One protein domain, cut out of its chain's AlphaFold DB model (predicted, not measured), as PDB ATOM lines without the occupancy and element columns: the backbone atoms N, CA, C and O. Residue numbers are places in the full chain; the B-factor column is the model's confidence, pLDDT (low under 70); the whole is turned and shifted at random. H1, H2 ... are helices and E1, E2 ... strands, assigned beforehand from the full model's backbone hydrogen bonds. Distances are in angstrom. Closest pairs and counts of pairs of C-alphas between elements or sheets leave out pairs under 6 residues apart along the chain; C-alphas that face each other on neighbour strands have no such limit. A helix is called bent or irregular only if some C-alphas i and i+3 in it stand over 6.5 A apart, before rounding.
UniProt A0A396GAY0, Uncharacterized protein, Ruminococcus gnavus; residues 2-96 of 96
ATOM      1  N   LEU A   2     -16.537  36.988 -38.750       82.00
ATOM      2  CA  LEU A   2     -15.415  37.107 -37.820       82.00
ATOM      3  C   LEU A   2     -15.790  36.343 -36.549       82.00
ATOM      4  O   LEU A   2     -16.838  36.626 -35.975       82.00
ATOM      5  N   VAL A   3     -14.957  35.388 -36.149       85.12
ATOM      6  CA  VAL A   3     -15.102  34.630 -34.903       85.12
ATOM      7  C   VAL A   3     -13.870  34.925 -34.060       85.12
ATOM      8  O   VAL A   3     -12.759  34.931 -34.586       85.12
ATOM      9  N   TYR A   4     -14.069  35.210 -32.779       86.44
ATOM     10  CA  TYR A   4     -12.994  35.305 -31.799       86.44
ATOM     11  C   TYR A   4     -13.275  34.305 -30.684       86.44
ATOM     12  O   TYR A   4     -14.435  34.063 -30.342       86.44
ATOM     13  N   VAL A   5     -12.213  33.725 -30.139       90.00
ATOM     14  CA  VAL A   5     -12.298  32.831 -28.986       90.00
ATOM     15  C   VAL A   5     -12.287  33.675 -27.724       90.00
ATOM     16  O   VAL A   5     -11.544  34.653 -27.616       90.00
ATOM     17  N   VAL A   6     -13.150  33.306 -26.786       91.12
ATOM     18  CA  VAL A   6     -13.009  33.689 -25.385       91.12
ATOM     19  C   VAL A   6     -12.491  32.447 -24.688       91.12
ATOM     20  O   VAL A   6     -13.244  31.491 -24.514       91.12
ATOM     21  N   ASP A   7     -11.200  32.446 -24.384       90.25
ATOM     22  CA  ASP A   7     -10.538  31.293 -23.792       90.25
ATOM     23  C   ASP A   7     -10.941  31.138 -22.315       90.25
ATOM     24  O   ASP A   7     -11.115  32.123 -21.589       90.25
ATOM     25  N   GLY A   8     -11.158  29.892 -21.899       90.69
ATOM     26  CA  GLY A   8     -11.499  29.526 -20.528       90.69
ATOM     27  C   GLY A   8     -10.282  29.247 -19.641       90.69
ATOM     28  O   GLY A   8     -10.458  29.053 -18.436       90.69
ATOM     29  N   LEU A   9      -9.076  29.206 -20.213       91.62
ATOM     30  CA  LEU A   9      -7.831  28.978 -19.488       91.62
ATOM     31  C   LEU A   9      -7.401  30.204 -18.656       91.62
ATOM     32  O   LEU A   9      -7.837  31.331 -18.909       91.62
ATOM     33  N   PRO A  10      -6.539  30.015 -17.638       94.31
ATOM     34  CA  PRO A  10      -5.824  31.121 -17.009       94.31
ATOM     35  C   PRO A  10      -5.036  31.932 -18.047       94.31
ATOM     36  O   PRO A  10      -4.406  31.355 -18.924       94.31
ATOM     37  N   GLU A  11      -5.027  33.262 -17.921       92.81
ATOM     38  CA  GLU A  11      -4.330  34.163 -18.862       92.81
ATOM     39  C   GLU A  11      -2.812  33.900 -18.950       92.81
ATOM     40  O   GLU A  11      -2.169  34.254 -19.935       92.81
ATOM     41  N   ASP A  12      -2.231  33.277 -17.921       93.75
ATOM     42  CA  ASP A  12      -0.822  32.888 -17.849       93.75
ATOM     43  C   ASP A  12      -0.542  31.442 -18.298       93.75
ATOM     44  O   ASP A  12       0.598  30.991 -18.180       93.75
ATOM     45  N   ALA A  13      -1.542  30.717 -18.810       92.62
ATOM     46  CA  ALA A  13      -1.332  29.409 -19.420       92.62
ATOM     47  C   ALA A  13      -0.524  29.536 -20.724       92.62
ATOM     48  O   ALA A  13      -0.734  30.460 -21.513       92.62
ATOM     49  N   ASP A  14       0.399  28.596 -20.956       88.69
ATOM     50  CA  ASP A  14       1.299  28.613 -22.120       88.69
ATOM     51  C   ASP A  14       0.542  28.547 -23.462       88.69
ATOM     52  O   ASP A  14       1.029  29.042 -24.480       88.69
ATOM     53  N   ASP A  15      -0.646  27.943 -23.462       87.38
ATOM     54  CA  ASP A  15      -1.531  27.720 -24.604       87.38
ATOM     55  C   ASP A  15      -2.762  28.646 -24.637       87.38
ATOM     56  O   ASP A  15      -3.619  28.482 -25.506       87.38
ATOM     57  N   PHE A  16      -2.826  29.662 -23.764       91.69
ATOM     58  CA  PHE A  16      -3.913  30.645 -23.749       91.69
ATOM     59  C   PHE A  16      -4.045  31.383 -25.094       91.69
ATOM     60  O   PHE A  16      -3.068  31.912 -25.641       91.69
ATOM     61  N   ARG A  17      -5.271  31.477 -25.618       90.31
ATOM     62  CA  ARG A  17      -5.589  32.113 -26.904       90.31
ATOM     63  C   ARG A  17      -6.109  33.538 -26.725       90.31
ATOM     64  O   ARG A  17      -7.064  33.803 -25.993       90.31
ATOM     65  N   TYR A  18      -5.532  34.471 -27.479       91.31
ATOM     66  CA  TYR A  18      -5.944  35.874 -27.501       91.31
ATOM     67  C   TYR A  18      -6.870  36.178 -28.690       91.31
ATOM     68  O   TYR A  18      -6.770  35.554 -29.750       91.31
ATOM     69  N   PRO A  19      -7.755  37.191 -28.591       90.19
ATOM     70  CA  PRO A  19      -8.560  37.619 -29.730       90.19
ATOM     71  C   PRO A  19      -7.702  37.979 -30.950       90.19
ATOM     72  O   PRO A  19      -6.858  38.873 -30.893       90.19
ATOM     73  N   GLY A  20      -7.972  37.317 -32.076       89.00
ATOM     74  CA  GLY A  20      -7.217  37.474 -33.323       89.00
ATOM     75  C   GLY A  20      -6.241  36.333 -33.603       89.00
ATOM     76  O   GLY A  20      -5.777  36.221 -34.739       89.00
ATOM     77  N   ASP A  21      -5.990  35.468 -32.621       90.75
ATOM     78  CA  ASP A  21      -5.313  34.203 -32.856       90.75
ATOM     79  C   ASP A  21      -6.111  33.324 -33.830       90.75
ATOM     80  O   ASP A  21      -7.343  33.376 -33.907       90.75
ATOM     81  N   ALA A  22      -5.385  32.538 -34.624       89.75
ATOM     82  CA  ALA A  22      -5.991  31.651 -35.605       89.75
ATOM     83  C   ALA A  22      -6.675  30.465 -34.917       89.75
ATOM     84  O   ALA A  22      -6.070  29.808 -34.081       89.75
ATOM     85  N   ILE A  23      -7.901  30.150 -35.331       90.12
ATOM     86  CA  ILE A  23      -8.567  28.909 -34.920       90.12
ATOM     87  C   ILE A  23      -7.834  27.717 -35.537       90.12
ATOM     88  O   ILE A  23      -7.549  27.721 -36.739       90.12
ATOM     89  N   GLU A  24      -7.584  26.690 -34.737       89.56
ATOM     90  CA  GLU A  24      -6.892  25.464 -35.119       89.56
ATOM     91  C   GLU A  24      -7.662  24.765 -36.262       89.56
ATOM     92  O   GLU A  24      -8.875  24.546 -36.150       89.56
ATOM     93  N   PRO A  25      -7.018  24.456 -37.406       92.62
ATOM     94  CA  PRO A  25      -7.680  23.857 -38.571       92.62
ATOM     95  C   PRO A  25      -8.511  22.606 -38.262       92.62
ATOM     96  O   PRO A  25      -9.535  22.357 -38.901       92.62
ATOM     97  N   GLU A  26      -8.081  21.839 -37.268       93.81
ATOM     98  CA  GLU A  26      -8.645  20.567 -36.838       93.81
ATOM     99  C   GLU A  26     -10.064  20.725 -36.269       93.81
ATOM    100  O   GLU A  26     -10.898  19.832 -36.443       93.81
ATOM    101  N   ILE A  27     -10.363  21.872 -35.645       92.81
ATOM    102  CA  ILE A  27     -11.663  22.149 -35.014       92.81
ATOM    103  C   ILE A  27     -12.590  23.004 -35.887       92.81
ATOM    104  O   ILE A  27     -13.792  23.061 -35.621       92.81
ATOM    105  N   GLN A  28     -12.072  23.639 -36.949       93.94
ATOM    106  CA  GLN A  28     -12.835  24.588 -37.777       93.94
ATOM    107  C   GLN A  28     -14.110  23.975 -38.368       93.94
ATOM    108  O   GLN A  28     -15.158  24.608 -38.325       93.94
ATOM    109  N   SER A  29     -14.054  22.734 -38.859       94.75
ATOM    110  CA  SER A  29     -15.223  22.062 -39.451       94.75
ATOM    111  C   SER A  29     -16.356  21.851 -38.436       94.75
ATOM    112  O   SER A  29     -17.527  22.102 -38.725       94.75
ATOM    113  N   GLU A  30     -16.016  21.440 -37.211       95.69
ATOM    114  CA  GLU A  30     -16.998  21.254 -36.136       95.69
ATOM    115  C   GLU A  30     -17.558  22.595 -35.651       95.69
ATOM    116  O   GLU A  30     -18.760  22.733 -35.417       95.69
ATOM    117  N   LEU A  31     -16.707  23.618 -35.574       95.81
ATOM    118  CA  LEU A  31     -17.126  24.974 -35.244       95.81
ATOM    119  C   LEU A  31     -18.073  25.552 -36.311       95.81
ATOM    120  O   LEU A  31     -19.090  26.151 -35.970       95.81
ATOM    121  N   GLU A  32     -17.792  25.352 -37.600       96.38
ATOM    122  CA  GLU A  32     -18.652  25.800 -38.704       96.38
ATOM    123  C   GLU A  32     -20.039  25.152 -38.656       96.38
ATOM    124  O   GLU A  32     -21.047  25.843 -38.837       96.38
ATOM    125  N   ARG A  33     -20.112  23.850 -38.346       97.31
ATOM    126  CA  ARG A  33     -21.384  23.150 -38.103       97.31
ATOM    127  C   ARG A  33     -22.169  23.818 -36.980       97.31
ATOM    128  O   ARG A  33     -23.338  24.160 -37.169       97.31
ATOM    129  N   ALA A  34     -21.518  24.095 -35.854       97.81
ATOM    130  CA  ALA A  34     -22.167  24.772 -34.738       97.81
ATOM    131  C   ALA A  34     -22.659  26.174 -35.106       97.81
ATOM    132  O   ALA A  34     -23.801  26.533 -34.833       97.81
ATOM    133  N   LEU A  35     -21.844  26.950 -35.816       97.19
ATOM    134  CA  LEU A  35     -22.216  28.289 -36.269       97.19
ATOM    135  C   LEU A  35     -23.326  28.282 -37.336       97.19
ATOM    136  O   LEU A  35     -23.960  29.312 -37.563       97.19
ATOM    137  N   SER A  36     -23.613  27.129 -37.949       97.38
ATOM    138  CA  SER A  36     -24.793  26.919 -38.800       97.38
ATOM    139  C   SER A  36     -26.079  26.581 -38.022       97.38
ATOM    140  O   SER A  36     -27.145  26.461 -38.625       97.38
ATOM    141  N   GLY A  37     -25.996  26.465 -36.692       97.75
ATOM    142  CA  GLY A  37     -27.112  26.146 -35.794       97.75
ATOM    143  C   GLY A  37     -27.175  24.682 -35.355       97.75
ATOM    144  O   GLY A  37     -28.139  24.285 -34.699       97.75
ATOM    145  N   GLU A  38     -26.177  23.866 -35.695       98.31
ATOM    146  CA  GLU A  38     -26.130  22.458 -35.301       98.31
ATOM    147  C   GLU A  38     -25.592  22.289 -33.870       98.31
ATOM    148  O   GLU A  38     -24.618  22.921 -33.482       98.31
ATOM    149  N   THR A  39     -26.189  21.404 -33.066       98.12
ATOM    150  CA  THR A  39     -25.526  20.930 -31.838       98.12
ATOM    151  C   THR A  39     -24.532  19.838 -32.211       98.12
ATOM    152  O   THR A  39     -24.938  18.787 -32.703       98.12
ATOM    153  N   VAL A  40     -23.247  20.075 -31.954       97.81
ATOM    154  CA  VAL A  40     -22.176  19.117 -32.234       97.81
ATOM    155  C   VAL A  40     -21.865  18.335 -30.966       97.81
ATOM    156  O   VAL A  40     -21.524  18.915 -29.934       97.81
ATOM    157  N   LEU A  41     -21.994  17.014 -31.047       95.56
ATOM    158  CA  LEU A  41     -21.688  16.089 -29.960       95.56
ATOM    159  C   LEU A  41     -20.266  15.512 -30.116       95.56
ATOM    160  O   LEU A  41     -19.769  15.430 -31.242       95.56
ATOM    161  N   PRO A  42     -19.624  15.074 -29.014       91.50
ATOM    162  CA  PRO A  42     -18.261  14.539 -29.024       91.50
ATOM    163  C   PRO A  42     -18.212  13.112 -29.597       91.50
ATOM    164  O   PRO A  42     -18.023  12.132 -28.884       91.50
ATOM    165  N   GLU A  43     -18.424  12.975 -30.906       87.88
ATOM    166  CA  GLU A  43     -18.570  11.672 -31.576       87.88
ATOM    167  C   GLU A  43     -17.250  11.091 -32.105       87.88
ATOM    168  O   GLU A  43     -17.176   9.902 -32.422       87.88
ATOM    169  N   LYS A  44     -16.203  11.914 -32.217       88.12
ATOM    170  CA  LYS A  44     -14.887  11.510 -32.723       88.12
ATOM    171  C   LYS A  44     -13.761  12.207 -31.973       88.12
ATOM    172  O   LYS A  44     -13.935  13.312 -31.466       88.12
ATOM    173  N   ILE A  45     -12.605  11.555 -31.991       90.56
ATOM    174  CA  ILE A  45     -11.347  12.122 -31.521       90.56
ATOM    175  C   ILE A  45     -10.758  12.987 -32.640       90.56
ATOM    176  O   ILE A  45     -10.700  12.554 -33.796       90.56
ATOM    177  N   LEU A  46     -10.333  14.194 -32.287       91.38
ATOM    178  CA  LEU A  46      -9.538  15.092 -33.112       91.38
ATOM    179  C   LEU A  46      -8.090  15.048 -32.618       91.38
ATOM    180  O   LEU A  46      -7.851  15.130 -31.417       91.38
ATOM    181  N   ASP A  47      -7.149  14.900 -33.546       91.56
ATOM    182  CA  ASP A  47      -5.711  14.966 -33.273       91.56
ATOM    183  C   ASP A  47      -5.270  16.415 -33.461       91.56
ATOM    184  O   ASP A  47      -5.320  16.913 -34.584       91.56
ATOM    185  N   THR A  48      -4.943  17.099 -32.367       88.75
ATOM    186  CA  THR A  48      -4.669  18.543 -32.328       88.75
ATOM    187  C   THR A  48      -3.326  18.824 -31.663       88.75
ATOM    188  O   THR A  48      -2.746  17.951 -31.015       88.75
ATOM    189  N   ASP A  49      -2.858  20.069 -31.744       84.56
ATOM    190  CA  ASP A  49      -1.642  20.499 -31.043       84.56
ATOM    191  C   ASP A  49      -1.785  20.459 -29.503       84.56
ATOM    192  O   ASP A  49      -0.779  20.386 -28.795       84.56
ATOM    193  N   TRP A  50      -3.015  20.417 -28.975       80.50
ATOM    194  CA  TRP A  50      -3.318  20.205 -27.550       80.50
ATOM    195  C   TRP A  50      -3.356  18.720 -27.155       80.50
ATOM    196  O   TRP A  50      -3.533  18.372 -25.988       80.50
ATOM    197  N   GLY A  51      -3.183  17.823 -28.131       87.19
ATOM    198  CA  GLY A  51      -3.326  16.381 -27.995       87.19
ATOM    199  C   GLY A  51      -4.605  15.846 -28.640       87.19
ATOM    200  O   GLY A  51      -5.280  16.513 -29.427       87.19
ATOM    201  N   ASN A  52      -4.934  14.598 -28.311       90.81
ATOM    202  CA  ASN A  52      -6.159  13.962 -28.783       90.81
ATOM    203  C   ASN A  52      -7.340  14.435 -27.936       90.81
ATOM    204  O   ASN A  52      -7.372  14.162 -26.735       90.81
ATOM    205  N   ILE A  53      -8.322  15.084 -28.557       91.94
ATOM    206  CA  ILE A  53      -9.483  15.645 -27.858       91.94
ATOM    207  C   ILE A  53     -10.799  15.130 -28.432       91.94
ATOM    208  O   ILE A  53     -10.922  14.843 -29.623       91.94
ATOM    209  N   PHE A  54     -11.813  15.068 -27.582       92.88
ATOM    210  CA  PHE A  54     -13.205  15.152 -27.991       92.88
ATOM    211  C   PHE A  54     -13.662  16.602 -27.896       92.88
ATOM    212  O   PHE A  54     -13.305  17.299 -26.947       92.88
ATOM    213  N   ILE A  55     -14.495  17.040 -28.838       94.06
ATOM    214  CA  ILE A  55     -15.061  18.386 -28.817       94.06
ATOM    215  C   ILE A  55     -16.577  18.352 -28.956       94.06
ATOM    216  O   ILE A  55     -17.132  17.579 -29.739       94.06
ATOM    217  N   ALA A  56     -17.244  19.202 -28.189       96.50
ATOM    218  CA  ALA A  56     -18.669  19.456 -28.284       96.50
ATOM    219  C   ALA A  56     -18.900  20.953 -28.486       96.50
ATOM    220  O   ALA A  56     -18.236  21.775 -27.855       96.50
ATOM    221  N   TYR A  57     -19.878  21.301 -29.319       97.62
ATOM    222  CA  TYR A  57     -20.291  22.685 -29.516       97.62
ATOM    223  C   TYR A  57     -21.797  22.842 -29.383       97.62
ATOM    224  O   TYR A  57     -22.580  22.100 -29.983       97.62
ATOM    225  N   TYR A  58     -22.198  23.875 -28.648       98.00
ATOM    226  CA  TYR A  58     -23.585  24.305 -28.570       98.00
ATOM    227  C   TYR A  58     -23.775  25.673 -29.246       98.00
ATOM    228  O   TYR A  58     -23.095  26.630 -28.865       98.00
ATOM    229  N   PRO A  59     -24.695  25.806 -30.219       98.12
ATOM    230  CA  PRO A  59     -24.942  27.067 -30.909       98.12
ATOM    231  C   PRO A  59     -25.592  28.097 -29.976       98.12
ATOM    232  O   PRO A  59     -26.658  27.870 -29.399       98.12
ATOM    233  N   LEU A  60     -24.964  29.264 -29.850       97.12
ATOM    234  CA  LEU A  60     -25.476  30.379 -29.060       97.12
ATOM    235  C   LEU A  60     -26.390  31.245 -29.919       97.12
ATOM    236  O   LEU A  60     -25.996  31.692 -30.994       97.12
ATOM    237  N   HIS A  61     -27.592  31.508 -29.416       97.12
ATOM    238  CA  HIS A  61     -28.614  32.266 -30.127       97.12
ATOM    239  C   HIS A  61     -28.900  33.597 -29.427       97.12
ATOM    240  O   HIS A  61     -28.933  33.663 -28.196       97.12
ATOM    241  N   ASN A  62     -29.127  34.656 -30.206       97.12
ATOM    242  CA  ASN A  62     -29.635  35.927 -29.685       97.12
ATOM    243  C   ASN A  62     -31.162  35.878 -29.456       97.12
ATOM    244  O   ASN A  62     -31.823  34.876 -29.730       97.12
ATOM    245  N   GLU A  63     -31.749  36.986 -28.990       97.69
ATOM    246  CA  GLU A  63     -33.199  37.093 -28.741       97.69
ATOM    247  C   GLU A  63     -34.066  36.887 -29.998       97.69
ATOM    248  O   GLU A  63     -35.235  36.525 -29.887       97.69
ATOM    249  N   SER A  64     -33.507  37.104 -31.193       97.19
ATOM    250  CA  SER A  64     -34.185  36.888 -32.480       97.19
ATOM    251  C   SER A  64     -34.055  35.452 -33.002       97.19
ATOM    252  O   SER A  64     -34.632  35.128 -34.037       97.19
ATOM    253  N   GLY A  65     -33.334  34.582 -32.285       96.69
ATOM    254  CA  GLY A  65     -33.084  33.202 -32.693       96.69
ATOM    255  C   GLY A  65     -32.002  33.063 -33.765       96.69
ATOM    256  O   GLY A  65     -31.933  32.029 -34.420       96.69
ATOM    257  N   GLU A  66     -31.165  34.080 -33.966       97.50
ATOM    258  CA  GLU A  66     -30.020  34.006 -34.876       97.50
ATOM    259  C   GLU A  66     -28.803  33.454 -34.135       97.50
ATOM    260  O   GLU A  66     -28.555  33.827 -32.984       97.50
ATOM    261  N   VAL A  67     -28.023  32.599 -34.799       97.69
ATOM    262  CA  VAL A  67     -26.765  32.083 -34.246       97.69
ATOM    263  C   VAL A  67     -25.732  33.209 -34.216       97.69
ATOM    264  O   VAL A  67     -25.411  33.798 -35.248       97.69
ATOM    265  N   VAL A  68     -25.209  33.507 -33.029       96.56
ATOM    266  CA  VAL A  68     -24.222  34.577 -32.791       96.56
ATOM    267  C   VAL A  68     -22.878  34.059 -32.281       96.56
ATOM    268  O   VAL A  68     -21.940  34.837 -32.126       96.56
ATOM    269  N   GLY A  69     -22.768  32.756 -32.028       96.19
ATOM    270  CA  GLY A  69     -21.539  32.116 -31.577       96.19
ATOM    271  C   GLY A  69     -21.742  30.636 -31.275       96.19
ATOM    272  O   GLY A  69     -22.809  30.078 -31.527       96.19
ATOM    273  N   ALA A  70     -20.721  30.012 -30.698       97.12
ATOM    274  CA  ALA A  70     -20.774  28.643 -30.207       97.12
ATOM    275  C   ALA A  70     -20.097  28.566 -28.833       97.12
ATOM    276  O   ALA A  70     -19.075  29.212 -28.609       97.12
ATOM    277  N   LEU A  71     -20.671  27.785 -27.920       96.75
ATOM    278  CA  LEU A  71     -20.021  27.380 -26.678       96.75
ATOM    279  C   LEU A  71     -19.311  26.052 -26.931       96.75
ATOM    280  O   LEU A  71     -19.984  25.056 -27.195       96.75
ATOM    281  N   GLY A  72     -17.981  26.060 -26.874       95.00
ATOM    282  CA  GLY A  72     -17.149  24.867 -26.998       95.00
ATOM    283  C   GLY A  72     -16.830  24.250 -25.644       95.00
ATOM    284  O   GLY A  72     -16.597  24.967 -24.672       95.00
ATOM    285  N   ILE A  73     -16.821  22.922 -25.590       93.25
ATOM    286  CA  ILE A  73     -16.216  22.150 -24.507       93.25
ATOM    287  C   ILE A  73     -15.310  21.117 -25.156       93.25
ATOM    288  O   ILE A  73     -15.756  20.342 -26.006       93.25
ATOM    289  N   GLU A  74     -14.061  21.096 -24.726       89.88
ATOM    290  CA  GLU A  74     -13.094  20.074 -25.090       89.88
ATOM    291  C   GLU A  74     -12.801  19.168 -23.898       89.88
ATOM    292  O   GLU A  74     -12.813  19.589 -22.738       89.88
ATOM    293  N   VAL A  75     -12.580  17.894 -24.192       89.50
ATOM    294  CA  VAL A  75     -12.211  16.885 -23.205       89.50
ATOM    295  C   VAL A  75     -11.061  16.083 -23.780       89.50
ATOM    296  O   VAL A  75     -11.156  15.570 -24.896       89.50
ATOM    297  N   ALA A  76      -9.980  15.951 -23.018       88.94
ATOM    298  CA  ALA A  76      -8.856  15.123 -23.420       88.94
ATOM    299  C   ALA A  76      -9.301  13.653 -23.560       88.94
ATOM    300  O   ALA A  76      -9.993  13.097 -22.702       88.94
ATOM    301  N   ALA A  77      -8.951  13.020 -24.680       85.19
ATOM    302  CA  ALA A  77      -9.437  11.686 -25.026       85.19
ATOM    303  C   ALA A  77      -8.851  10.582 -24.129       85.19
ATOM    304  O   ALA A  77      -9.446   9.512 -23.986       85.19
ATOM    305  N   ASP A  78      -7.695  10.829 -23.516       79.31
ATOM    306  CA  ASP A  78      -7.085   9.952 -22.519       79.31
ATOM    307  C   ASP A  78      -7.912   9.892 -21.224       79.31
ATOM    308  O   ASP A  78      -8.125   8.798 -20.702       79.31
ATOM    309  N   ILE A  79      -8.478  11.016 -20.774       73.50
ATOM    310  CA  ILE A  79      -9.397  11.074 -19.627       73.50
ATOM    311  C   ILE A  79     -10.654  10.232 -19.892       73.50
ATOM    312  O   ILE A  79     -11.089   9.472 -19.026       73.50
ATOM    313  N   GLU A  80     -11.227  10.318 -21.096       63.41
ATOM    314  CA  GLU A  80     -12.384   9.500 -21.499       63.41
ATOM    315  C   GLU A  80     -12.037   8.003 -21.548       63.41
ATOM    316  O   GLU A  80     -12.787   7.161 -21.042       63.41
ATOM    317  N   ALA A  81     -10.869   7.648 -22.092       63.16
ATOM    318  CA  ALA A  81     -10.402   6.265 -22.100       63.16
ATOM    319  C   ALA A  81     -10.222   5.719 -20.672       63.16
ATOM    320  O   ALA A  81     -10.658   4.603 -20.371       63.16
ATOM    321  N   GLU A  82      -9.635   6.507 -19.770       62.00
ATOM    322  CA  GLU A  82      -9.500   6.151 -18.357       62.00
ATOM    323  C   GLU A  82     -10.861   5.998 -17.664       62.00
ATOM    324  O   GLU A  82     -11.074   5.009 -16.958       62.00
ATOM    325  N   ALA A  83     -11.820   6.895 -17.919       60.69
ATOM    326  CA  ALA A  83     -13.171   6.824 -17.360       60.69
ATOM    327  C   ALA A  83     -13.942   5.569 -17.814       60.69
ATOM    328  O   ALA A  83     -14.659   4.956 -17.018       60.69
ATOM    329  N   VAL A  84     -13.766   5.134 -19.067       60.41
ATOM    330  CA  VAL A  84     -14.343   3.878 -19.582       60.41
ATOM    331  C   VAL A  84     -13.681   2.649 -18.948       60.41
ATOM    332  O   VAL A  84     -14.336   1.623 -18.721       60.41
ATOM    333  N   HIS A  85     -12.386   2.727 -18.642       59.06
ATOM    334  CA  HIS A  85     -11.656   1.647 -17.985       59.06
ATOM    335  C   HIS A  85     -11.901   1.580 -16.468       59.06
ATOM    336  O   HIS A  85     -11.827   0.485 -15.892       59.06
ATOM    337  N   ASP A  86     -12.292   2.686 -15.831       56.56
ATOM    338  CA  ASP A  86     -12.721   2.715 -14.437       56.56
ATOM    339  C   ASP A  86     -14.166   2.200 -14.269       56.56
ATOM    340  O   ASP A  86     -15.158   2.927 -14.161       56.56
ATOM    341  N   LYS A  87     -14.287   0.871 -14.169       53.38
ATOM    342  CA  LYS A  87     -15.550   0.163 -13.885       53.38
ATOM    343  C   LYS A  87     -16.234   0.591 -12.572       53.38
ATOM    344  O   LYS A  87     -17.364   0.160 -12.327       53.38
ATOM    345  N   SER A  88     -15.593   1.399 -11.722       54.16
ATOM    346  CA  SER A  88     -16.180   1.878 -10.469       54.16
ATOM    347  C   SER A  88     -17.230   2.983 -10.665       54.16
ATOM    348  O   SER A  88     -18.126   3.116  -9.825       54.16
ATOM    349  N   ILE A  89     -17.194   3.718 -11.787       52.78
ATOM    350  CA  ILE A  89     -18.157   4.792 -12.087       52.78
ATOM    351  C   ILE A  89     -19.498   4.210 -12.561       52.78
ATOM    352  O   ILE A  89     -20.556   4.598 -12.061       52.78
ATOM    353  N   ILE A  90     -19.471   3.191 -13.428       53.00
ATOM    354  CA  ILE A  90     -20.683   2.531 -13.949       53.00
ATOM    355  C   ILE A  90     -21.468   1.820 -12.827       53.00
ATOM    356  O   ILE A  90     -22.700   1.795 -12.837       53.00
ATOM    357  N   GLN A  91     -20.791   1.293 -11.801       51.00
ATOM    358  CA  GLN A  91     -21.460   0.622 -10.676       51.00
ATOM    359  C   GLN A  91     -22.156   1.566  -9.682       51.00
ATOM    360  O   GLN A  91     -22.997   1.099  -8.913       51.00
ATOM    361  N   ARG A  92     -21.872   2.877  -9.682       52.41
ATOM    362  CA  ARG A  92     -22.487   3.819  -8.725       52.41
ATOM    363  C   ARG A  92     -23.888   4.298  -9.121       52.41
ATOM    364  O   ARG A  92     -24.639   4.711  -8.239       52.41
ATOM    365  N   HIS A  93     -24.277   4.178 -10.393       53.88
ATOM    366  CA  HIS A  93     -25.597   4.607 -10.883       53.88
ATOM    367  C   HIS A  93     -26.482   3.486 -11.456       53.88
ATOM    368  O   HIS A  93     -27.603   3.750 -11.887       53.88
ATOM    369  N   GLY A  94     -26.054   2.223 -11.366       42.28
ATOM    370  CA  GLY A  94     -26.884   1.053 -11.667       42.28
ATOM    371  C   GLY A  94     -27.933   0.762 -10.586       42.28
ATOM    372  O   GLY A  94     -27.811  -0.210  -9.842       42.28
ATOM    373  N   LYS A  95     -28.968   1.600 -10.485       43.91
ATOM    374  CA  LYS A  95     -30.243   1.250  -9.843       43.91
ATOM    375  C   LYS A  95     -31.397   1.595 -10.778       43.91
ATOM    376  O   LYS A  95     -32.047   2.605 -10.552       43.91
ATOM    377  N   TYR A  96     -31.643   0.734 -11.763       43.22
ATOM    378  CA  TYR A  96     -32.974   0.358 -12.257       43.22
ATOM    379  C   TYR A  96     -32.897  -1.064 -12.808       43.22
ATOM    380  O   TYR A  96     -31.918  -1.353 -13.529       43.22
TER     381      TYR A  96
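AT A GLANCE: This is residues 2 to 96 of the 96 residues of an uncharacterized protein of Ruminococcus gnavus (UniProt A0A396GAY0). A strongly twisted sheet of three strands has helix H1 packed over one face, and a helical arm of H2 and H3 runs on from the end of E3, with residues 81 to 96 sticking out free of the body. Ahead of H1, residues 2 to 24 make a long stretch with no named element. The printed part has 95 residues, with the named elements in the order H1 E1 E2 E3 H2 H3; the sheet, in the order E1 - E2 - E3, is all antiparallel, and the class is mixed, helices and strands. The whole is loose, with a radius of gyration of the C-alphas of 16.0 A, and spans 45 by 36 by 23 A.

HOW THE PARTS SIT: Pass residues 2 to 24 and you reach H1, residues 25 to 35, on the sheet of E1, residues 45 to 48, E2, residues 51 to 61, and E3, residues 67 to 76. These make two layers, a helix on one face of a sheet; the height of H1 over the sheet is 4.5 A. H1 only just lies over E3, with 3 of its C-alphas falling on that strand, and runs slantwise to it at 46 degrees on the local plane. The closest C-alphas of H1 and E2 are those of Ala 34 and Pro 59, 5.3 A apart. The strands form a meander, each the antiparallel neighbour of the one before. In the hairpin of E1 and E2, look for N 46 and O 53, 2.8 A apart and within hydrogen-bond range; in that of E2 and E3, for N 56 and O 73 at 2.9 A. E2 bends by 52 degrees at residue 54. H2, residues 77 to 85, is over E2 and stands up from the sheet, rising 70 degrees; its closest C-alpha pair with E2 is Ala 77 and Ile 53, 4.9 A. H3, residues 87 to 93, is not on the sheet; it is close to H2 but not clearly touching, with C-alphas 83 and 89 7.5 A apart, about perpendicular at 75 degrees. Every O i to N i+4 pair of H2 is within hydrogen-bond range, against 5 of 7 in H1 and 0 of 3 in H3, where 1 of 4 O i to N i+3 pairs is.

IN THESE COORDINATES: Find C-alpha 25 at (-7.680, 23.857, -38.571); from there H1 runs 15.4 A, irregular, with C-alphas 26 and 29 7.2 A apart. E1 covers 9.3 A, E2 29.9 A and E3 26.9 A, ending at C-alpha 76, (-8.856, 15.123, -23.420). H2 measures 12.5 A and H3 11.4 A, ending at C-alpha 93, (-25.597, 4.607, -10.883).

THE WHOLE: The C-alphas of Gly 20 and Tyr 96 are the two farthest apart, 49.8 A. The printed part has no cut and no long link. Mean pLDDT of the printed part is 85.6; residues 80 to 96 are under 70.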